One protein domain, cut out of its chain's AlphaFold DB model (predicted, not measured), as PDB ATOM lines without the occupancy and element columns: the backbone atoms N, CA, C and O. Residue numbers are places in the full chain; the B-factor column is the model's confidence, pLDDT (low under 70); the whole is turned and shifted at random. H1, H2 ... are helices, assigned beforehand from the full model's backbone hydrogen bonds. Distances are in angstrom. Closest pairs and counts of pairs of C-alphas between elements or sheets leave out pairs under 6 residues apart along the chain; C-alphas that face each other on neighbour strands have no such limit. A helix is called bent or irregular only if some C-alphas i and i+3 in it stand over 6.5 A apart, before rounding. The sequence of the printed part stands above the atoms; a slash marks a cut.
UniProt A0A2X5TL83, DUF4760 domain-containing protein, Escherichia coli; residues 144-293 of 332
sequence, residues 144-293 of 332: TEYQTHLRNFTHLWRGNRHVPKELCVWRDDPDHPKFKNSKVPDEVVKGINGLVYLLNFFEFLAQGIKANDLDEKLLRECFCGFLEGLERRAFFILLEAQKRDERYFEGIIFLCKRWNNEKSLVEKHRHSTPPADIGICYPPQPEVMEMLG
ATOM      1  N   THR A 144     -58.928  52.179 -55.555       93.44
ATOM      2  CA  THR A 144     -57.984  53.238 -55.943       93.44
ATOM      3  C   THR A 144     -57.168  53.757 -54.765       93.44
ATOM      4  O   THR A 144     -55.974  53.993 -54.926       93.44
ATOM      5  N   GLU A 145     -57.767  53.880 -53.578       92.88
ATOM      6  CA  GLU A 145     -57.075  54.340 -52.366       92.88
ATOM      7  C   GLU A 145     -55.977  53.361 -51.948       92.88
ATOM      8  O   GLU A 145     -54.818  53.746 -51.774       92.88
ATOM      9  N   TYR A 146     -56.305  52.065 -51.888       93.31
ATOM     10  CA  TYR A 146     -55.323  51.029 -51.575       93.31
ATOM     11  C   TYR A 146     -54.173  51.027 -52.591       93.31
ATOM     12  O   TYR A 146     -53.004  51.010 -52.209       93.31
ATOM     13  N   GLN A 147     -54.489  51.101 -53.889       93.94
ATOM     14  CA  GLN A 147     -53.478  51.128 -54.950       93.94
ATOM     15  C   GLN A 147     -52.620  52.400 -54.918       93.94
ATOM     16  O   GLN A 147     -51.412  52.333 -55.149       93.94
ATOM     17  N   THR A 148     -53.208  53.547 -54.578       94.88
ATOM     18  CA  THR A 148     -52.487  54.819 -54.447       94.88
ATOM     19  C   THR A 148     -51.501  54.766 -53.285       94.88
ATOM     20  O   THR A 148     -50.316  55.047 -53.473       94.88
ATOM     21  N   HIS A 149     -51.941  54.322 -52.104       93.88
ATOM     22  CA  HIS A 149     -51.062  54.146 -50.945       93.88
ATOM     23  C   HIS A 149     -49.971  53.100 -51.195       93.88
ATOM     24  O   HIS A 149     -48.808  53.334 -50.858       93.88
ATOM     25  N   LEU A 150     -50.311  51.991 -51.863       93.12
ATOM     26  CA  LEU A 150     -49.348  50.971 -52.268       93.12
ATOM     27  C   LEU A 150     -48.295  51.527 -53.229       93.12
ATOM     28  O   LEU A 150     -47.108  51.248 -53.049       93.12
ATOM     29  N   ARG A 151     -48.694  52.327 -54.224       93.19
ATOM     30  CA  ARG A 151     -47.777  52.967 -55.178       93.19
ATOM     31  C   ARG A 151     -46.872  53.985 -54.487       93.19
ATOM     32  O   ARG A 151     -45.666  53.946 -54.719       93.19
ATOM     33  N   ASN A 152     -47.424  54.829 -53.614       92.00
ATOM     34  CA  ASN A 152     -46.666  55.835 -52.862       92.00
ATOM     35  C   ASN A 152     -45.586  55.187 -51.985       92.00
ATOM     36  O   ASN A 152     -44.432  55.606 -51.998       92.00
ATOM     37  N   PHE A 153     -45.937  54.112 -51.278       90.00
ATOM     38  CA  PHE A 153     -44.987  53.327 -50.490       90.00
ATOM     39  C   PHE A 153     -43.945  52.616 -51.370       90.00
ATOM     40  O   PHE A 153     -42.740  52.697 -51.118       90.00
ATOM     41  N   THR A 154     -44.396  51.919 -52.416       89.81
ATOM     42  CA  THR A 154     -43.526  51.086 -53.261       89.81
ATOM     43  C   THR A 154     -42.549  51.925 -54.082       89.81
ATOM     44  O   THR A 154     -41.487  51.423 -54.434       89.81
ATOM     45  N   HIS A 155     -42.868  53.188 -54.371       88.06
ATOM     46  CA  HIS A 155     -41.964  54.103 -55.067       88.06
ATOM     47  C   HIS A 155     -40.650  54.320 -54.296       88.06
ATOM     48  O   HIS A 155     -39.575  54.276 -54.889       88.06
ATOM     49  N   LEU A 156     -40.727  54.477 -52.969       86.62
ATOM     50  CA  LEU A 156     -39.569  54.781 -52.123       86.62
ATOM     51  C   LEU A 156     -38.909  53.519 -51.550       86.62
ATOM     52  O   LEU A 156     -37.694  53.334 -51.670       86.62
ATOM     53  N   TRP A 157     -39.703  52.610 -50.975       86.06
ATOM     54  CA  TRP A 157     -39.201  51.417 -50.277       86.06
ATOM     55  C   TRP A 157     -39.466  50.132 -51.059       86.06
ATOM     56  O   TRP A 157     -40.077  49.178 -50.570       86.06
ATOM     57  N   ARG A 158     -38.984  50.085 -52.305       82.94
ATOM     58  CA  ARG A 158     -38.977  48.853 -53.105       82.94
ATOM     59  C   ARG A 158     -37.794  47.958 -52.739       82.94
ATOM     60  O   ARG A 158     -36.677  48.425 -52.538       82.94
ATOM     61  N   GLY A 159     -38.025  46.646 -52.751       81.94
ATOM     62  CA  GLY A 159     -36.971  45.650 -52.557       81.94
ATOM     63  C   GLY A 159     -36.503  45.587 -51.106       81.94
ATOM     64  O   GLY A 159     -37.336  45.560 -50.198       81.94
ATOM     65  N   ASN A 160     -35.184  45.548 -50.908       82.62
ATOM     66  CA  ASN A 160     -34.536  45.425 -49.601       82.62
ATOM     67  C   ASN A 160     -34.237  46.802 -48.977       82.62
ATOM     68  O   ASN A 160     -33.134  47.015 -48.487       82.62
ATOM     69  N   ARG A 161     -35.167  47.762 -49.078       87.19
ATOM     70  CA  ARG A 161     -35.034  49.114 -48.507       87.19
ATOM     71  C   ARG A 161     -36.001  49.304 -47.348       87.19
ATOM     72  O   ARG A 161     -37.153  48.936 -47.513       87.19
ATOM     73  N   HIS A 162     -35.599  49.920 -46.242       87.38
ATOM     74  CA  HIS A 162     -36.477  50.148 -45.082       87.38
ATOM     75  C   HIS A 162     -36.568  51.626 -44.688       87.38
ATOM     76  O   HIS A 162     -35.712  52.433 -45.064       87.38
ATOM     77  N   VAL A 163     -37.599  51.966 -43.905       87.00
ATOM     78  CA  VAL A 163     -37.787  53.324 -43.376       87.00
ATOM     79  C   VAL A 163     -36.723  53.626 -42.305       87.00
ATOM     80  O   VAL A 163     -36.484  52.774 -41.443       87.00
ATOM     81  N   PRO A 164     -36.064  54.796 -42.345       86.38
ATOM     82  CA  PRO A 164     -35.165  55.282 -41.300       86.38
ATOM     83  C   PRO A 164     -35.876  55.457 -39.955       86.38
ATOM     84  O   PRO A 164     -37.023  55.898 -39.905       86.38
ATOM     85  N   LYS A 165     -35.173  55.189 -38.852       86.38
ATOM     86  CA  LYS A 165     -35.733  55.301 -37.496       86.38
ATOM     87  C   LYS A 165     -36.153  56.734 -37.161       86.38
ATOM     88  O   LYS A 165     -37.189  56.944 -36.541       86.38
ATOM     89  N   GLU A 166     -35.362  57.715 -37.575       83.81
ATOM     90  CA  GLU A 166     -35.568  59.130 -37.270       83.81
ATOM     91  C   GLU A 166     -36.858  59.662 -37.914       83.81
ATOM     92  O   GLU A 166     -37.592  60.418 -37.279       83.81
ATOM     93  N   LEU A 167     -37.185  59.196 -39.128       83.50
ATOM     94  CA  LEU A 167     -38.449  59.518 -39.796       83.50
ATOM     95  C   LEU A 167     -39.658  58.893 -39.089       83.50
ATOM     96  O   LEU A 167     -40.721  59.508 -39.052       83.50
ATOM     97  N   CYS A 168     -39.508  57.700 -38.503       83.94
ATOM     98  CA  CYS A 168     -40.574  57.077 -37.713       83.94
ATOM     99  C   CYS A 168     -40.885  57.893 -36.454       83.94
ATOM    100  O   CYS A 168     -42.050  58.141 -36.161       83.94
ATOM    101  N   VAL A 169     -39.849  58.362 -35.748       83.69
ATOM    102  CA  VAL A 169     -40.011  59.200 -34.547       83.69
ATOM    103  C   VAL A 169     -40.658  60.543 -34.896       83.69
ATOM    104  O   VAL A 169     -41.549  60.991 -34.183       83.69
ATOM    105  N   TRP A 170     -40.246  61.162 -36.007       84.88
ATOM    106  CA  TRP A 170     -40.869  62.392 -36.504       84.88
ATOM    107  C   TRP A 170     -42.353  62.211 -36.835       84.88
ATOM    108  O   TRP A 170     -43.159  63.067 -36.497       84.88
ATOM    109  N   ARG A 171     -42.734  61.092 -37.462       84.88
ATOM    110  CA  ARG A 171     -44.140  60.798 -37.775       84.88
ATOM    111  C   ARG A 171     -44.997  60.683 -36.510       84.88
ATOM    112  O   ARG A 171     -46.145  61.113 -36.512       84.88
ATOM    113  N   ASP A 172     -44.452  60.062 -35.467       80.38
ATOM    114  CA  ASP A 172     -45.185  59.767 -34.234       80.38
ATOM    115  C   ASP A 172     -45.384  61.004 -33.350       80.38
ATOM    116  O   ASP A 172     -46.448  61.129 -32.739       80.38
ATOM    117  N   ASP A 173     -44.390  61.902 -33.302       81.12
ATOM    118  CA  ASP A 173     -44.452  63.219 -32.644       81.12
ATOM    119  C   ASP A 173     -43.856  64.323 -33.544       81.12
ATOM    120  O   ASP A 173     -42.703  64.738 -33.346       81.12
ATOM    121  N   PRO A 174     -44.636  64.855 -34.505       75.88
ATOM    122  CA  PRO A 174     -44.172  65.919 -35.401       75.88
ATOM    123  C   PRO A 174     -43.825  67.216 -34.659       75.88
ATOM    124  O   PRO A 174     -42.898  67.929 -35.043       75.88
ATOM    125  N   ASP A 175     -44.524  67.491 -33.554       74.31
ATOM    126  CA  ASP A 175     -44.386  68.716 -32.759       74.31
ATOM    127  C   ASP A 175     -43.213  68.678 -31.767       74.31
ATOM    128  O   ASP A 175     -42.974  69.642 -31.030       74.31
ATOM    129  N   HIS A 176     -42.449  67.578 -31.720       76.50
ATOM    130  CA  HIS A 176     -41.309  67.483 -30.818       76.50
ATOM    131  C   HIS A 176     -40.301  68.608 -31.136       76.50
ATOM    132  O   HIS A 176     -39.918  68.788 -32.296       76.50
ATOM    133  N   PRO A 177     -39.737  69.316 -30.135       71.75
ATOM    134  CA  PRO A 177     -38.813  70.440 -30.353       71.75
ATOM    135  C   PRO A 177     -37.542  70.087 -31.152       71.75
ATOM    136  O   PRO A 177     -36.823  70.980 -31.592       71.75
ATOM    137  N   LYS A 178     -37.280  68.791 -31.370       75.00
ATOM    138  CA  LYS A 178     -36.177  68.270 -32.196       75.00
ATOM    139  C   LYS A 178     -36.438  68.424 -33.697       75.00
ATOM    140  O   LYS A 178     -35.476  68.421 -34.453       75.00
ATOM    141  N   PHE A 179     -37.696  68.579 -34.110       76.31
ATOM    142  CA  PHE A 179     -38.117  68.604 -35.513       76.31
ATOM    143  C   PHE A 179     -38.758  69.931 -35.933       76.31
ATOM    144  O   PHE A 179     -39.302  70.043 -37.022       76.31
ATOM    145  N   LYS A 180     -38.660  70.980 -35.109       67.44
ATOM    146  CA  LYS A 180     -39.309  72.281 -35.353       67.44
ATOM    147  C   LYS A 180     -38.922  72.944 -36.691       67.44
ATOM    148  O   LYS A 180     -39.661  73.781 -37.193       67.44
ATOM    149  N   ASN A 181     -37.777  72.562 -37.265       73.31
ATOM    150  CA  ASN A 181     -37.283  73.033 -38.565       73.31
ATOM    151  C   ASN A 181     -37.357  71.959 -39.667       73.31
ATOM    152  O   ASN A 181     -36.685  72.099 -40.690       73.31
ATOM    153  N   SER A 182     -38.118  70.880 -39.466       78.69
ATOM    154  CA  SER A 182     -38.209  69.797 -40.441       78.69
ATOM    155  C   SER A 182     -38.905  70.270 -41.713       78.69
ATOM    156  O   SER A 182     -40.012  70.811 -41.660       78.69
ATOM    157  N   LYS A 183     -38.280  70.021 -42.859       82.25
ATOM    158  CA  LYS A 183     -38.865  70.168 -44.192       82.25
ATOM    159  C   LYS A 183     -38.769  68.822 -44.893       82.25
ATOM    160  O   LYS A 183     -37.883  68.590 -45.711       82.25
ATOM    161  N   VAL A 184     -39.671  67.919 -44.522       82.81
ATOM    162  CA  VAL A 184     -39.753  66.594 -45.139       82.81
ATOM    163  C   VAL A 184     -40.455  66.729 -46.497       82.81
ATOM    164  O   VAL A 184     -41.546  67.297 -46.541       82.81
ATOM    165  N   PRO A 185     -39.871  66.228 -47.603       87.56
ATOM    166  CA  PRO A 185     -40.511  66.268 -48.914       87.56
ATOM    167  C   PRO A 185     -41.855  65.533 -48.926       87.56
ATOM    168  O   PRO A 185     -41.974  64.439 -48.367       87.56
ATOM    169  N   ASP A 186     -42.842  66.079 -49.641       87.94
ATOM    170  CA  ASP A 186     -44.195  65.508 -49.740       87.94
ATOM    171  C   ASP A 186     -44.204  64.044 -50.194       87.94
ATOM    172  O   ASP A 186     -45.057  63.262 -49.771       87.94
ATOM    173  N   GLU A 187     -43.258  63.648 -51.050       89.75
ATOM    174  CA  GLU A 187     -43.120  62.262 -51.501       89.75
ATOM    175  C   GLU A 187     -42.833  61.307 -50.338       89.75
ATOM    176  O   GLU A 187     -43.463  60.253 -50.235       89.75
ATOM    177  N   VAL A 188     -41.932  61.695 -49.430       87.75
ATOM    178  CA  VAL A 188     -41.563  60.903 -48.248       87.75
ATOM    179  C   VAL A 188     -42.744  60.817 -47.286       87.75
ATOM    180  O   VAL A 188     -43.064  59.728 -46.809       87.75
ATOM    181  N   VAL A 189     -43.454  61.929 -47.072       88.62
ATOM    182  CA  VAL A 189     -44.660  61.966 -46.230       88.62
ATOM    183  C   VAL A 189     -45.745  61.038 -46.784       88.62
ATOM    184  O   VAL A 189     -46.255  60.174 -46.066       88.62
ATOM    185  N   LYS A 190     -46.066  61.153 -48.080       91.44
ATOM    186  CA  LYS A 190     -47.049  60.287 -48.760       91.44
ATOM    187  C   LYS A 190     -46.638  58.822 -48.717       91.44
ATOM    188  O   LYS A 190     -47.492  57.950 -48.556       91.44
ATOM    189  N   GLY A 191     -45.345  58.549 -48.841       91.12
ATOM    190  CA  GLY A 191     -44.799  57.211 -48.739       91.12
ATOM    191  C   GLY A 191     -44.990  56.591 -47.352       91.12
ATOM    192  O   GLY A 191     -45.511  55.479 -47.261       91.12
ATOM    193  N   ILE A 192     -44.571  57.284 -46.284       90.75
ATOM    194  CA  ILE A 192     -44.695  56.782 -44.904       90.75
ATOM    195  C   ILE A 192     -46.170  56.575 -44.563       90.75
ATOM    196  O   ILE A 192     -46.541  55.519 -44.051       90.75
ATOM    197  N   ASN A 193     -47.030  57.532 -44.915       91.62
ATOM    198  CA  ASN A 193     -48.471  57.408 -44.701       91.62
ATOM    199  C   ASN A 193     -49.066  56.238 -45.497       91.62
ATOM    200  O   ASN A 193     -49.915  55.517 -44.978       91.62
ATOM    201  N   GLY A 194     -48.586  55.989 -46.720       92.94
ATOM    202  CA  GLY A 194     -48.955  54.808 -47.500       92.94
ATOM    203  C   GLY A 194     -48.543  53.493 -46.836       92.94
ATOM    204  O   GLY A 194     -49.333  52.553 -46.800       92.94
ATOM    205  N   LEU A 195     -47.347  53.430 -46.249       93.44
ATOM    206  CA  LEU A 195     -46.895  52.253 -45.506       93.44
ATOM    207  C   LEU A 195     -47.763  52.000 -44.270       93.44
ATOM    208  O   LEU A 195     -48.204  50.878 -44.048       93.44
ATOM    209  N   VAL A 196     -48.060  53.043 -43.500       93.44
ATOM    210  CA  VAL A 196     -48.924  52.957 -42.312       93.44
ATOM    211  C   VAL A 196     -50.338  52.526 -42.685       93.44
ATOM    212  O   VAL A 196     -50.916  51.685 -42.003       93.44
ATOM    213  N   TYR A 197     -50.877  53.048 -43.788       94.94
ATOM    214  CA  TYR A 197     -52.170  52.624 -44.317       94.94
ATOM    215  C   TYR A 197     -52.190  51.117 -44.604       94.94
ATOM    216  O   TYR A 197     -53.113  50.414 -44.190       94.94
ATOM    217  N   LEU A 198     -51.143  50.597 -45.255       94.31
ATOM    218  CA  LEU A 198     -51.010  49.162 -45.508       94.31
ATOM    219  C   LEU A 198     -50.885  48.358 -44.212       94.31
ATOM    220  O   LEU A 198     -51.512  47.310 -44.099       94.31
ATOM    221  N   LEU A 199     -50.125  48.839 -43.225       94.19
ATOM    222  CA  LEU A 199     -50.051  48.182 -41.918       94.19
ATOM    223  C   LEU A 199     -51.443  48.106 -41.279       94.19
ATOM    224  O   LEU A 199     -51.897  47.018 -40.948       94.19
ATOM    225  N   ASN A 200     -52.176  49.216 -41.204       94.06
ATOM    226  CA  ASN A 200     -53.538  49.230 -40.658       94.06
ATOM    227  C   ASN A 200     -54.472  48.253 -41.387       94.06
ATOM    228  O   ASN A 200     -55.279  47.574 -40.753       94.06
ATOM    229  N   PHE A 201     -54.335  48.135 -42.709       94.31
ATOM    230  CA  PHE A 201     -55.075  47.145 -43.484       94.31
ATOM    231  C   PHE A 201     -54.747  45.703 -43.055       94.31
ATOM    232  O   PHE A 201     -55.661  44.912 -42.823       94.31
ATOM    233  N   PHE A 202     -53.468  45.347 -42.896       93.69
ATOM    234  CA  PHE A 202     -53.080  44.008 -42.430       93.69
ATOM    235  C   PHE A 202     -53.422  43.755 -40.958       93.69
ATOM    236  O   PHE A 202     -53.721  42.617 -40.603       93.69
ATOM    237  N   GLU A 203     -53.444  44.790 -40.120       93.81
ATOM    238  CA  GLU A 203     -53.957  44.701 -38.751       93.81
ATOM    239  C   GLU A 203     -55.446  44.337 -38.764       93.81
ATOM    240  O   GLU A 203     -55.854  43.385 -38.102       93.81
ATOM    241  N   PHE A 204     -56.249  45.008 -39.593       92.81
ATOM    242  CA  PHE A 204     -57.661  44.670 -39.769       92.81
ATOM    243  C   PHE A 204     -57.853  43.230 -40.275       92.81
ATOM    244  O   PHE A 204     -58.670  42.487 -39.727       92.81
ATOM    245  N   LEU A 205     -57.059  42.792 -41.260       93.69
ATOM    246  CA  LEU A 205     -57.088  41.400 -41.728       93.69
ATOM    247  C   LEU A 205     -56.747  40.407 -40.612       93.69
ATOM    248  O   LEU A 205     -57.372  39.349 -40.517       93.69
ATOM    249  N   ALA A 206     -55.773  40.735 -39.763       93.56
ATOM    250  CA  ALA A 206     -55.393  39.890 -38.641       93.56
ATOM    251  C   ALA A 206     -56.544  39.717 -37.650       93.56
ATOM    252  O   ALA A 206     -56.809  38.596 -37.211       93.56
ATOM    253  N   GLN A 207     -57.255  40.802 -37.340       92.62
ATOM    254  CA  GLN A 207     -58.431  40.744 -36.476       92.62
ATOM    255  C   GLN A 207     -59.564  39.934 -37.124       92.62
ATOM    256  O   GLN A 207     -60.153  39.090 -36.455       92.62
ATOM    257  N   GLY A 208     -59.798  40.081 -38.434       91.81
ATOM    258  CA  GLY A 208     -60.781  39.264 -39.162       91.81
ATOM    259  C   GLY A 208     -60.436  37.767 -39.193       91.81
ATOM    260  O   GLY A 208     -61.327  36.918 -39.137       91.81
ATOM    261  N   ILE A 209     -59.146  37.412 -39.207       92.56
ATOM    262  CA  ILE A 209     -58.696  36.019 -39.042       92.56
ATOM    263  C   ILE A 209     -58.916  35.544 -37.599       92.56
ATOM    264  O   ILE A 209     -59.422  34.441 -37.395       92.56
ATOM    265  N   LYS A 210     -58.566  36.360 -36.592       90.19
ATOM    266  CA  LYS A 210     -58.777  36.036 -35.167       90.19
ATOM    267  C   LYS A 210     -60.266  35.825 -34.846       90.19
ATOM    268  O   LYS A 210     -60.590  34.907 -34.098       90.19
ATOM    269  N   ALA A 211     -61.151  36.615 -35.453       90.12
ATOM    270  CA  ALA A 211     -62.606  36.495 -35.330       90.12
ATOM    271  C   ALA A 211     -63.207  35.321 -36.129       90.12
ATOM    272  O   ALA A 211     -64.387  35.020 -35.975       90.12
ATOM    273  N   ASN A 212     -62.403  34.618 -36.940       87.44
ATOM    274  CA  ASN A 212     -62.844  33.550 -37.841       87.44
ATOM    275  C   ASN A 212     -63.864  34.020 -38.899       87.44
ATOM    276  O   ASN A 212     -64.685  33.224 -39.349       87.44
ATOM    277  N   ASP A 213     -63.784  35.284 -39.319       90.69
ATOM    278  CA  ASP A 213     -64.584  35.858 -40.413       90.69
ATOM    279  C   ASP A 213     -63.879  35.723 -41.771       90.69
ATOM    280  O   ASP A 213     -64.522  35.650 -42.824       90.69
ATOM    281  N   LEU A 214     -62.545  35.633 -41.755       92.44
ATOM    282  CA  LEU A 214     -61.703  35.492 -42.942       92.44
ATOM    283  C   LEU A 214     -61.036  34.112 -43.022       92.44
ATOM    284  O   LEU A 214     -60.603  33.536 -42.025       92.44
ATOM    285  N   ASP A 215     -60.907  33.588 -44.243       92.06
ATOM    286  CA  ASP A 215     -60.184  32.355 -44.545       92.06
ATOM    287  C   ASP A 215     -58.675  32.636 -44.561       92.06
ATOM    288  O   ASP A 215     -58.105  33.149 -45.529       92.06
ATOM    289  N   GLU A 216     -58.019  32.274 -43.459       91.94
ATOM    290  CA  GLU A 216     -56.579  32.442 -43.283       91.94
ATOM    291  C   GLU A 216     -55.763  31.759 -44.386       91.94
ATOM    292  O   GLU A 216     -54.748  32.299 -44.827       91.94
ATOM    293  N   LYS A 217     -56.175  30.568 -44.839       90.00
ATOM    294  CA  LYS A 217     -55.396  29.797 -45.811       90.00
ATOM    295  C   LYS A 217     -55.349  30.534 -47.144       90.00
ATOM    296  O   LYS A 217     -54.272  30.671 -47.723       90.00
ATOM    297  N   LEU A 218     -56.497  31.046 -47.585       90.31
ATOM    298  CA  LEU A 218     -56.596  31.833 -48.811       90.31
ATOM    299  C   LEU A 218     -55.783  33.134 -48.714       90.31
ATOM    300  O   LEU A 218     -55.044  33.469 -49.641       90.31
ATOM    301  N   LEU A 219     -55.867  33.845 -47.583       92.81
ATOM    302  CA  LEU A 219     -55.089  35.072 -47.366       92.81
ATOM    303  C   LEU A 219     -53.586  34.807 -47.346       92.81
ATOM    304  O   LEU A 219     -52.826  35.566 -47.949       92.81
ATOM    305  N   ARG A 220     -53.155  33.714 -46.711       91.81
ATOM    306  CA  ARG A 220     -51.747  33.312 -46.682       91.81
ATOM    307  C   ARG A 220     -51.223  33.043 -48.089       91.81
ATOM    308  O   ARG A 220     -50.139  33.510 -48.411       91.81
ATOM    309  N   GLU A 221     -51.974  32.332 -48.929       90.19
ATOM    310  CA  GLU A 221     -51.580  32.066 -50.323       90.19
ATOM    311  C   GLU A 221     -51.463  33.358 -51.153       90.19
ATOM    312  O   GLU A 221     -50.601  33.450 -52.024       90.19
ATOM    313  N   CYS A 222     -52.273  34.380 -50.853       89.50
ATOM    314  CA  CYS A 222     -52.241  35.662 -51.564       89.50
ATOM    315  C   CYS A 222     -51.150  36.623 -51.065       89.50
ATOM    316  O   CYS A 222     -50.572  37.355 -51.867       89.50
ATOM    317  N   PHE A 223     -50.891  36.660 -49.754       90.94
ATOM    318  CA  PHE A 223     -50.132  37.746 -49.127       90.94
ATOM    319  C   PHE A 223     -48.874  37.317 -48.367       90.94
ATOM    320  O   PHE A 223     -48.149  38.208 -47.933       90.94
ATOM    321  N   CYS A 224     -48.550  36.026 -48.213       85.56
ATOM    322  CA  CYS A 224     -47.409  35.602 -47.381       85.56
ATOM    323  C   CYS A 224     -46.082  36.286 -47.758       85.56
ATOM    324  O   CYS A 224     -45.433  36.878 -46.898       85.56
ATOM    325  N   GLY A 225     -45.722  36.294 -49.046       83.25
ATOM    326  CA  GLY A 225     -44.491  36.938 -49.517       83.25
ATOM    327  C   GLY A 225     -44.540  38.467 -49.443       83.25
ATOM    328  O   GLY A 225     -43.518  39.116 -49.228       83.25
ATOM    329  N   PHE A 226     -45.731  39.059 -49.582       87.75
ATOM    330  CA  PHE A 226     -45.905  40.501 -49.421       87.75
ATOM    331  C   PHE A 226     -45.724  40.917 -47.960       87.75
ATOM    332  O   PHE A 226     -45.024  41.891 -47.688       87.75
ATOM    333  N   LEU A 227     -46.311  40.162 -47.029       88.38
ATOM    334  CA  LEU A 227     -46.287  40.450 -45.600       88.38
ATOM    335  C   LEU A 227     -44.869  40.363 -45.021       88.38
ATOM    336  O   LEU A 227     -44.478  41.241 -44.257       88.38
ATOM    337  N   GLU A 228     -44.070  39.373 -45.434       84.06
ATOM    338  CA  GLU A 228     -42.653  39.282 -45.042       84.06
ATOM    339  C   GLU A 228     -41.863  40.527 -45.480       84.06
ATOM    340  O   GLU A 228     -41.107  41.117 -44.703       84.06
ATOM    341  N   GLY A 229     -42.069  40.964 -46.726       86.25
ATOM    342  CA  GLY A 229     -41.466  42.193 -47.230       86.25
ATOM    343  C   GLY A 229     -41.965  43.432 -46.486       86.25
ATOM    344  O   GLY A 229     -41.179  44.338 -46.217       86.25
ATOM    345  N   LEU A 230     -43.250  43.477 -46.136       89.69
ATOM    346  CA  LEU A 230     -43.866  44.596 -45.429       89.69
ATOM    347  C   LEU A 230     -43.301  44.751 -44.011       89.69
ATOM    348  O   LEU A 230     -42.886  45.852 -43.659       89.69
ATOM    349  N   GLU A 231     -43.213  43.663 -43.234       89.00
ATOM    350  CA  GLU A 231     -42.655  43.669 -41.871       89.00
ATOM    351  C   GLU A 231     -41.218  44.193 -41.865       89.00
ATOM    352  O   GLU A 231     -40.869  45.053 -41.057       89.00
ATOM    353  N   ARG A 232     -40.390  43.734 -42.811       86.94
ATOM    354  CA  ARG A 232     -38.994  44.175 -42.927       86.94
ATOM    355  C   ARG A 232     -38.889  45.680 -43.178       86.94
ATOM    356  O   ARG A 232     -38.088  46.362 -42.546       86.94
ATOM    357  N   ARG A 233     -39.709  46.210 -44.087       88.88
ATOM    358  CA  ARG A 233     -39.684  47.631 -44.478       88.88
ATOM    359  C   ARG A 233     -40.238  48.540 -43.385       88.88
ATOM    360  O   ARG A 233     -39.730  49.643 -43.195       88.88
ATOM    361  N   ALA A 234     -41.256  48.060 -42.673       90.19
ATOM    362  CA  ALA A 234     -41.934  48.751 -41.583       90.19
ATOM    363  C   ALA A 234     -41.310  48.513 -40.200       90.19
ATOM    364  O   ALA A 234     -41.839  49.024 -39.217       90.19
ATOM    365  N   PHE A 235     -40.203  47.773 -40.102       88.81
ATOM    366  CA  PHE A 235     -39.618  47.334 -38.832       88.81
ATOM    367  C   PHE A 235     -39.493  48.462 -37.794       88.81
ATOM    368  O   PHE A 235     -39.960  48.324 -36.665       88.81
ATOM    369  N   PHE A 236     -38.932  49.610 -38.188       87.75
ATOM    370  CA  PHE A 236     -38.775  50.750 -37.285       87.75
ATOM    371  C   PHE A 236     -40.102  51.442 -36.938       87.75
ATOM    372  O   PHE A 236     -40.231  51.933 -35.825       87.75
ATOM    373  N   ILE A 237     -41.094  51.452 -37.837       89.19
ATOM    374  CA  ILE A 237     -42.439  51.982 -37.535       89.19
ATOM    375  C   ILE A 237     -43.113  51.109 -36.475       89.19
ATOM    376  O   ILE A 237     -43.664  51.625 -35.507       89.19
ATOM    377  N   LEU A 238     -43.044  49.786 -36.644       88.38
ATOM    378  CA  LEU A 238     -43.637  48.828 -35.714       88.38
ATOM    379  C   LEU A 238     -42.983  48.920 -34.331       88.38
ATOM    380  O   LEU A 238     -43.688  48.945 -33.326       88.38
ATOM    381  N   LEU A 239     -41.653  49.039 -34.269       87.00
ATOM    382  CA  LEU A 239     -40.943  49.207 -33.000       87.00
ATOM    383  C   LEU A 239     -41.284  50.518 -32.287       87.00
ATOM    384  O   LEU A 239     -41.497  50.490 -31.079       87.00
ATOM    385  N   GLU A 240     -41.309  51.658 -32.989       85.69
ATOM    386  CA  GLU A 240     -41.656  52.942 -32.356       85.69
ATOM    387  C   GLU A 240     -43.119  52.948 -31.876       85.69
ATOM    388  O   GLU A 240     -43.376  53.327 -30.733       85.69
ATOM    389  N   ALA A 241     -44.053  52.402 -32.665       85.94
ATOM    390  CA  ALA A 241     -45.454  52.266 -32.260       85.94
ATOM    391  C   ALA A 241     -45.617  51.399 -30.996       85.94
ATOM    392  O   ALA A 241     -46.344  51.778 -30.076       85.94
ATOM    393  N   GLN A 242     -44.888  50.281 -30.906       84.75
ATOM    394  CA  GLN A 242     -44.946  49.382 -29.748       84.75
ATOM    395  C   GLN A 242     -44.334  49.946 -28.462       84.75
ATOM    396  O   GLN A 242     -44.627  49.435 -27.382       84.75
ATOM    397  N   LYS A 243     -43.493  50.987 -28.533       83.94
ATOM    398  CA  LYS A 243     -42.981  51.650 -27.319       83.94
ATOM    399  C   LYS A 243     -44.065  52.414 -26.571       83.94
ATOM    400  O   LYS A 243     -43.947  52.572 -25.360       83.94
ATOM    401  N   ARG A 244     -45.066  52.931 -27.289       80.88
ATOM    402  CA  ARG A 244     -46.197  53.649 -26.688       80.88
ATOM    403  C   ARG A 244     -47.187  52.668 -26.078       80.88
ATOM    404  O   ARG A 244     -47.563  52.824 -24.923       80.88
ATOM    405  N   ASP A 245     -47.570  51.661 -26.853       82.25
ATOM    406  CA  ASP A 245     -48.459  50.595 -26.408       82.25
ATOM    407  C   ASP A 245     -48.087  49.290 -27.112       82.25
ATOM    408  O   ASP A 245     -48.033  49.200 -28.339       82.25
ATOM    409  N   GLU A 246     -47.847  48.261 -26.310       81.38
ATOM    410  CA  GLU A 246     -47.434  46.941 -26.764       81.38
ATOM    411  C   GLU A 246     -48.471  46.273 -27.684       81.38
ATOM    412  O   GLU A 246     -48.116  45.435 -28.518       81.38
ATOM    413  N   ARG A 247     -49.744  46.662 -27.552       84.56
ATOM    414  CA  ARG A 247     -50.871  46.124 -28.326       84.56
ATOM    415  C   ARG A 247     -50.970  46.716 -29.729       84.56
ATOM    416  O   ARG A 247     -51.681  46.162 -30.569       84.56
ATOM    417  N   TYR A 248     -50.268  47.813 -30.017       86.25
ATOM    418  CA  TYR A 248     -50.261  48.376 -31.364       86.25
ATOM    419  C   TYR A 248     -49.640  47.393 -32.356       86.25
ATOM    420  O   TYR A 248     -48.547  46.861 -32.141       86.25
ATOM    421  N   PHE A 249     -50.350  47.178 -33.465       89.06
ATOM    422  CA  PHE A 249     -49.959  46.264 -34.541       89.06
ATOM    423  C   PHE A 249     -49.688  44.813 -34.092       89.06
ATOM    424  O   PHE A 249     -48.937  44.079 -34.743       89.06
ATOM    425  N   GLU A 250     -50.298  44.374 -32.983       89.25
ATOM    426  CA  GLU A 250     -50.177  42.997 -32.495       89.25
ATOM    427  C   GLU A 250     -50.698  41.983 -33.527       89.25
ATOM    428  O   GLU A 250     -50.123  40.905 -33.698       89.25
ATOM    429  N   GLY A 251     -51.766  42.325 -34.253       89.12
ATOM    430  CA  GLY A 251     -52.350  41.487 -35.292       89.12
ATOM    431  C   GLY A 251     -51.379  41.200 -36.438       89.12
ATOM    432  O   GLY A 251     -51.215  40.040 -36.819       89.12
ATOM    433  N   ILE A 252     -50.681  42.212 -36.954       89.88
ATOM    434  CA  ILE A 252     -49.665  42.016 -38.008       89.88
ATOM    435  C   ILE A 252     -48.546  41.098 -37.524       89.88
ATOM    436  O   ILE A 252     -48.160  40.174 -38.238       89.88
ATOM    437  N   ILE A 253     -48.038  41.319 -36.310       87.88
ATOM    438  CA  ILE A 253     -46.953  40.504 -35.741       87.88
ATOM    439  C   ILE A 253     -47.415  39.055 -35.571       87.88
ATOM    440  O   ILE A 253     -46.691  38.122 -35.930       87.88
ATOM    441  N   PHE A 254     -48.651  38.860 -35.107       88.44
ATOM    442  CA  PHE A 254     -49.294  37.553 -35.053       88.44
ATOM    443  C   PHE A 254     -49.347  36.882 -36.435       88.44
ATOM    444  O   PHE A 254     -48.983  35.707 -36.550       88.44
ATOM    445  N   LEU A 255     -49.732  37.608 -37.492       89.19
ATOM    446  CA  LEU A 255     -49.744  37.073 -38.858       89.19
ATOM    447  C   LEU A 255     -48.339  36.717 -39.351       89.19
ATOM    448  O   LEU A 255     -48.141  35.615 -39.859       89.19
ATOM    449  N   CYS A 256     -47.354  37.593 -39.153       86.44
ATOM    450  CA  CYS A 256     -45.965  37.331 -39.527       86.44
ATOM    451  C   CYS A 256     -45.424  36.077 -38.836       86.44
ATOM    452  O   CYS A 256     -44.865  35.197 -39.490       86.44
ATOM    453  N   LYS A 257     -45.651  35.937 -37.525       86.00
ATOM    454  CA  LYS A 257     -45.258  34.748 -36.758       86.00
ATOM    455  C   LYS A 257     -45.912  33.484 -37.312       86.00
ATOM    456  O   LYS A 257     -45.235  32.480 -37.537       86.00
ATOM    457  N   ARG A 258     -47.220  33.537 -37.558       85.88
ATOM    458  CA  ARG A 258     -48.016  32.384 -37.993       85.88
ATOM    459  C   ARG A 258     -47.706  31.960 -39.428       85.88
ATOM    460  O   ARG A 258     -47.698  30.766 -39.723       85.88
ATOM    461  N   TRP A 259     -47.427  32.905 -40.322       86.94
ATOM    462  CA  TRP A 259     -47.188  32.621 -41.739       86.94
ATOM    463  C   TRP A 259     -45.716  32.329 -42.064       86.94
ATOM    464  O   TRP A 259     -45.476  31.502 -42.953       86.94
ATOM    465  N   ASN A 260     -44.765  32.892 -41.302       79.69
ATOM    466  CA  ASN A 260     -43.313  32.774 -41.523       79.69
ATOM    467  C   ASN A 260     -42.611  31.799 -40.555       79.69
ATOM    468  O   ASN A 260     -41.449  32.001 -40.200       79.69
ATOM    469  N   ASN A 261     -43.287  30.725 -40.127       75.38
ATOM    470  CA  ASN A 261     -42.722  29.675 -39.261       75.38
ATOM    471  C   ASN A 261     -42.072  30.229 -37.972       75.38
ATOM    472  O   ASN A 261     -40.930  29.897 -37.659       75.38
ATOM    473  N   GLU A 262     -42.776  31.112 -37.259       67.19
ATOM    474  CA  GLU A 262     -42.335  31.731 -35.996       67.19
ATOM    475  C   GLU A 262     -41.090  32.632 -36.119       67.19
ATOM    476  O   GLU A 262     -40.362  32.890 -35.157       67.19
ATOM    477  N   LYS A 263     -40.827  33.159 -37.320       66.56
ATOM    478  CA  LYS A 263     -39.735  34.105 -37.585       66.56
ATOM    479  C   LYS A 263     -40.221  35.549 -37.762       66.56
ATOM    480  O   LYS A 263     -39.841  36.183 -38.738       66.56
ATOM    481  N   SER A 264     -41.007  36.088 -36.824       71.00
ATOM    482  CA  SER A 264     -41.225  37.546 -36.800       71.00
ATOM    483  C   SER A 264     -39.914  38.255 -36.446       71.00
ATOM    484  O   SER A 264     -39.227  37.883 -35.488       71.00
ATOM    485  N   LEU A 265     -39.544  39.256 -37.240       71.75
ATOM    486  CA  LEU A 265     -38.342  40.061 -37.017       71.75
ATOM    487  C   LEU A 265     -38.523  40.983 -35.810       71.75
ATOM    488  O   LEU A 265     -37.580  41.150 -35.034       71.75
ATOM    489  N   VAL A 266     -39.729  41.534 -35.648       69.12
ATOM    490  CA  VAL A 266     -40.074  42.497 -34.593       69.12
ATOM    491  C   VAL A 266     -40.070  41.836 -33.216       69.12
ATOM    492  O   VAL A 266     -39.420  42.343 -32.309       69.12
ATOM    493  N   GLU A 267     -40.700  40.667 -33.061       66.56
ATOM    494  CA  GLU A 267     -40.737  39.950 -31.772       66.56
ATOM    495  C   GLU A 267     -39.328  39.515 -31.327       66.56
ATOM    496  O   GLU A 267     -38.960  39.662 -30.162       66.56
ATOM    497  N   LYS A 268     -38.489  39.057 -32.269       67.38
ATOM    498  CA  LYS A 268     -37.110  38.619 -31.989       67.38
ATOM    499  C   LYS A 268     -36.161  39.755 -31.621       67.38
ATOM    500  O   LYS A 268     -35.216  39.529 -30.866       67.38
ATOM    501  N   HIS A 269     -36.394  40.952 -32.159       67.88
ATOM    502  CA  HIS A 269     -35.499  42.097 -31.983       67.88
ATOM    503  C   HIS A 269     -36.130  43.266 -31.235       67.88
ATOM    504  O   HIS A 269     -35.641  44.391 -31.303       67.88
ATOM    505  N   ARG A 270     -37.180  42.992 -30.457       62.75
ATOM    506  CA  ARG A 270     -37.838  43.985 -29.605       62.75
ATOM    507  C   ARG A 270     -36.880  44.627 -28.594       62.75
ATOM    508  O   ARG A 270     -36.987  45.816 -28.312       62.75
ATOM    509  N   HIS A 271     -35.936  43.845 -28.065       59.00
ATOM    510  CA  HIS A 271     -34.979  44.272 -27.035       59.00
ATOM    511  C   HIS A 271     -33.509  44.101 -27.445       59.00
ATOM    512  O   HIS A 271     -32.615  44.291 -26.623       59.00
ATOM    513  N   SER A 272     -33.243  43.723 -28.697       60.62
ATOM    514  CA  SER A 272     -31.891  43.480 -29.209       60.62
ATOM    515  C   SER A 272     -31.554  44.428 -30.361       60.62
ATOM    516  O   SER A 272     -32.380  45.223 -30.812       60.62
ATOM    517  N   THR A 273     -30.297  44.411 -30.801       61.97
ATOM    518  CA  THR A 273     -29.844  45.225 -31.933       61.97
ATOM    519  C   THR A 273     -30.625  44.878 -33.203       61.97
ATOM    520  O   THR A 273     -30.918  43.700 -33.407       61.97
ATOM    521  N   PRO A 274     -30.927  45.859 -34.079       66.94
ATOM    522  CA  PRO A 274     -31.641  45.601 -35.324       66.94
ATOM    523  C   PRO A 274     -30.963  44.481 -36.136       66.94
ATOM    524  O   PRO A 274     -29.731  44.473 -36.224       66.94
ATOM    525  N   PRO A 275     -31.725  43.538 -36.722       67.44
ATOM    526  CA  PRO A 275     -31.159  42.453 -37.511       67.44
ATOM    527  C   PRO A 275     -30.322  42.984 -38.681       67.44
ATOM    528  O   PRO A 275     -30.718  43.930 -39.360       67.44
ATOM    529  N   ALA A 276     -29.191  42.334 -38.968       62.06
ATOM    530  CA  ALA A 276     -28.335  42.692 -40.106       62.06
ATOM    531  C   ALA A 276     -29.067  42.577 -41.465       62.06
ATOM    532  O   ALA A 276     -28.697  43.239 -42.432       62.06
ATOM    533  N   ASP A 277     -30.151  41.797 -41.513       67.62
ATOM    534  CA  ASP A 277     -30.897  41.464 -42.730       67.62
ATOM    535  C   ASP A 277     -32.070  42.419 -43.048       67.62
ATOM    536  O   ASP A 277     -32.835  42.161 -43.980       67.62
ATOM    537  N   ILE A 278     -32.249  43.526 -42.304       72.62
ATOM    538  CA  ILE A 278     -33.355  44.491 -42.536       72.62
ATOM    539  C   ILE A 278     -33.223  45.195 -43.898       72.62
ATOM    540  O   ILE A 278     -34.220  45.594 -44.502       72.62
ATOM    541  N   GLY A 279     -32.000  45.295 -44.418       76.31
ATOM    542  CA  GLY A 279     -31.708  45.892 -45.714       76.31
ATOM    543  C   GLY A 279     -31.159  47.312 -45.617       76.31
ATOM    544  O   GLY A 279     -30.571  47.703 -44.617       76.31
ATOM    545  N   ILE A 280     -31.299  48.068 -46.702       81.25
ATOM    546  CA  ILE A 280     -30.686  49.382 -46.897       81.25
ATOM    547  C   ILE A 280     -31.640  50.474 -46.402       81.25
ATOM    548  O   ILE A 280     -32.797  50.541 -46.817       81.25
ATOM    549  N   CYS A 281     -31.154  51.370 -45.555       80.06
ATOM    550  CA  CYS A 281     -31.911  52.541 -45.124       80.06
ATOM    551  C   CYS A 281     -32.110  53.508 -46.302       80.06
ATOM    552  O   CYS A 281     -31.135  53.903 -46.944       80.06
ATOM    553  N   TYR A 282     -33.355  53.890 -46.597       80.75
ATOM    554  CA  TYR A 282     -33.661  54.878 -47.635       80.75
ATOM    555  C   TYR A 282     -34.781  55.821 -47.169       80.75
ATOM    556  O   TYR A 282     -35.816  55.319 -46.743       80.75
ATOM    557  N   PRO A 283     -34.640  57.153 -47.260       83.00
ATOM    558  CA  PRO A 283     -33.446  57.891 -47.676       83.00
ATOM    559  C   PRO A 283     -32.223  57.624 -46.767       83.00
ATOM    560  O   PRO A 283     -32.386  57.117 -45.650       83.00
ATOM    561  N   PRO A 284     -30.989  57.882 -47.234       82.75
ATOM    562  CA  PRO A 284     -29.781  57.743 -46.426       82.75
ATOM    563  C   PRO A 284     -29.856  58.608 -45.163       82.75
ATOM    564  O   PRO A 284     -30.359  59.727 -45.205       82.75
ATOM    565  N   GLN A 285     -29.285  58.132 -44.053       79.25
ATOM    566  CA  GLN A 285     -29.256  58.872 -42.784       79.25
ATOM    567  C   GLN A 285     -28.844  60.356 -42.883       79.25
ATOM    568  O   GLN A 285     -29.537  61.168 -42.277       79.25
ATOM    569  N   PRO A 286     -27.791  60.765 -43.624       78.19
ATOM    570  CA  PRO A 286     -27.432  62.184 -43.703       78.19
ATOM    571  C   PRO A 286     -28.531  63.040 -44.349       78.19
ATOM    572  O   PRO A 286     -28.826  64.127 -43.862       78.19
ATOM    573  N   GLU A 287     -29.188  62.516 -45.385       80.19
ATOM    574  CA  GLU A 287     -30.293  63.192 -46.076       80.19
ATOM    575  C   GLU A 287     -31.515  63.312 -45.156       80.19
ATOM    576  O   GLU A 287     -32.160  64.351 -45.085       80.19
ATOM    577  N   VAL A 288     -31.795  62.270 -44.367       80.00
ATOM    578  CA  VAL A 288     -32.871  62.274 -43.366       80.00
ATOM    579  C   VAL A 288     -32.631  63.329 -42.289       80.00
ATOM    580  O   VAL A 288     -33.556  64.045 -41.912       80.00
ATOM    581  N   MET A 289     -31.401  63.448 -41.790       78.25
ATOM    582  CA  MET A 289     -31.054  64.434 -40.763       78.25
ATOM    583  C   MET A 289     -31.184  65.867 -41.295       78.25
ATOM    584  O   MET A 289     -31.684  66.739 -40.581       78.25
ATOM    585  N   GLU A 290     -30.826  66.091 -42.563       82.19
ATOM    586  CA  GLU A 290     -31.052  67.356 -43.266       82.19
ATOM    587  C   GLU A 290     -32.551  67.664 -43.422       82.19
ATOM    588  O   GLU A 290     -32.994  68.745 -43.025       82.19
ATOM    589  N   MET A 291     -33.353  66.700 -43.895       80.44
ATOM    590  CA  MET A 291     -34.816  66.836 -44.012       80.44
ATOM    591  C   MET A 291     -35.481  67.151 -42.665       80.44
ATOM    592  O   MET A 291     -36.441  67.919 -42.600       80.44
ATOM    593  N   LEU A 292     -34.973  66.576 -41.575       76.38
ATOM    594  CA  LEU A 292     -35.495  66.773 -40.221       76.38
ATOM    595  C   LEU A 292     -34.967  68.049 -39.543       76.38
ATOM    596  O   LEU A 292     -35.395  68.370 -38.433       76.38
ATOM    597  N   GLY A 293     -34.073  68.801 -40.195       68.19
ATOM    598  CA  GLY A 293     -33.478  70.022 -39.646       68.19
ATOM    599  C   GLY A 293     -32.535  69.768 -38.464       68.19
ATOM    600  O   GLY A 293     -32.224  70.694 -37.707       68.19
TER     601      GLY A 293
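This is residues 144 to 293 of the 332 residues of the protein "DUF4760 domain-containing protein" of Escherichia coli (UniProt A0A2X5TL83). Two long helices, H3 and the kinked H4, meet near their tight link, and the shorter H5 folds back to pack on both. H1 crosses H3, H2 and the tiny H6 pack on the later part of H4, and H7 sits far from the middle beside H2. The 150 printed residues hold seven named helices, H1 to H7 in chain order, and no named strand: all helix, mostly crossed. The whole is compact, with a radius of gyration of the C-alphas of 15.5 A and spans of 47 by 38 by 26 A.

H1, residues 144 to 156, begins at C-alpha 144 (-57.984, 53.238, -55.943) and is 18.9 A long. H2 is residues 165 to 172. H3, residues 186 to 210, measures 36.0 A. H4, residues 216 to 244, measures 28.9 A; it is irregular, with C-alphas 222 and 225 8.1 A apart and a kink of 70 degrees near residue 223. H5 is residues 250 to 259, H6 residues 265 to 268, and H7 residues 285 to 291, ending at C-alpha 291 (-34.816, 66.836, -44.012).

The hub, H4, touches H2, H3, H5 and H6. H4 and H5 form a helical hairpin, closest at the C-alphas of Cys 224 and Trp 259, 6.4 A. H3 touches H5 at Ala 206 and Gly 251, their closest C-alphas, 4.8 A apart. H1 touches H3 at a steep tilt of 59 degrees, opposite ways; the closest C-alphas, His 149 and Gly 194, are 4.1 A apart. Every O i to N i+4 pair is within hydrogen-bond range in H2, H3, H5 and H7, against 8 of 9 in H1 and 20 of 25 in H4; H6 is too short for one.

The farthest C-alphas, Asn 181 and Lys 217, are 47.4 A apart. The printed part has no cut. The links H2 to H3 and H6 to H7 are long. Sixteen residues have pLDDT under 70, among them 266 to 277.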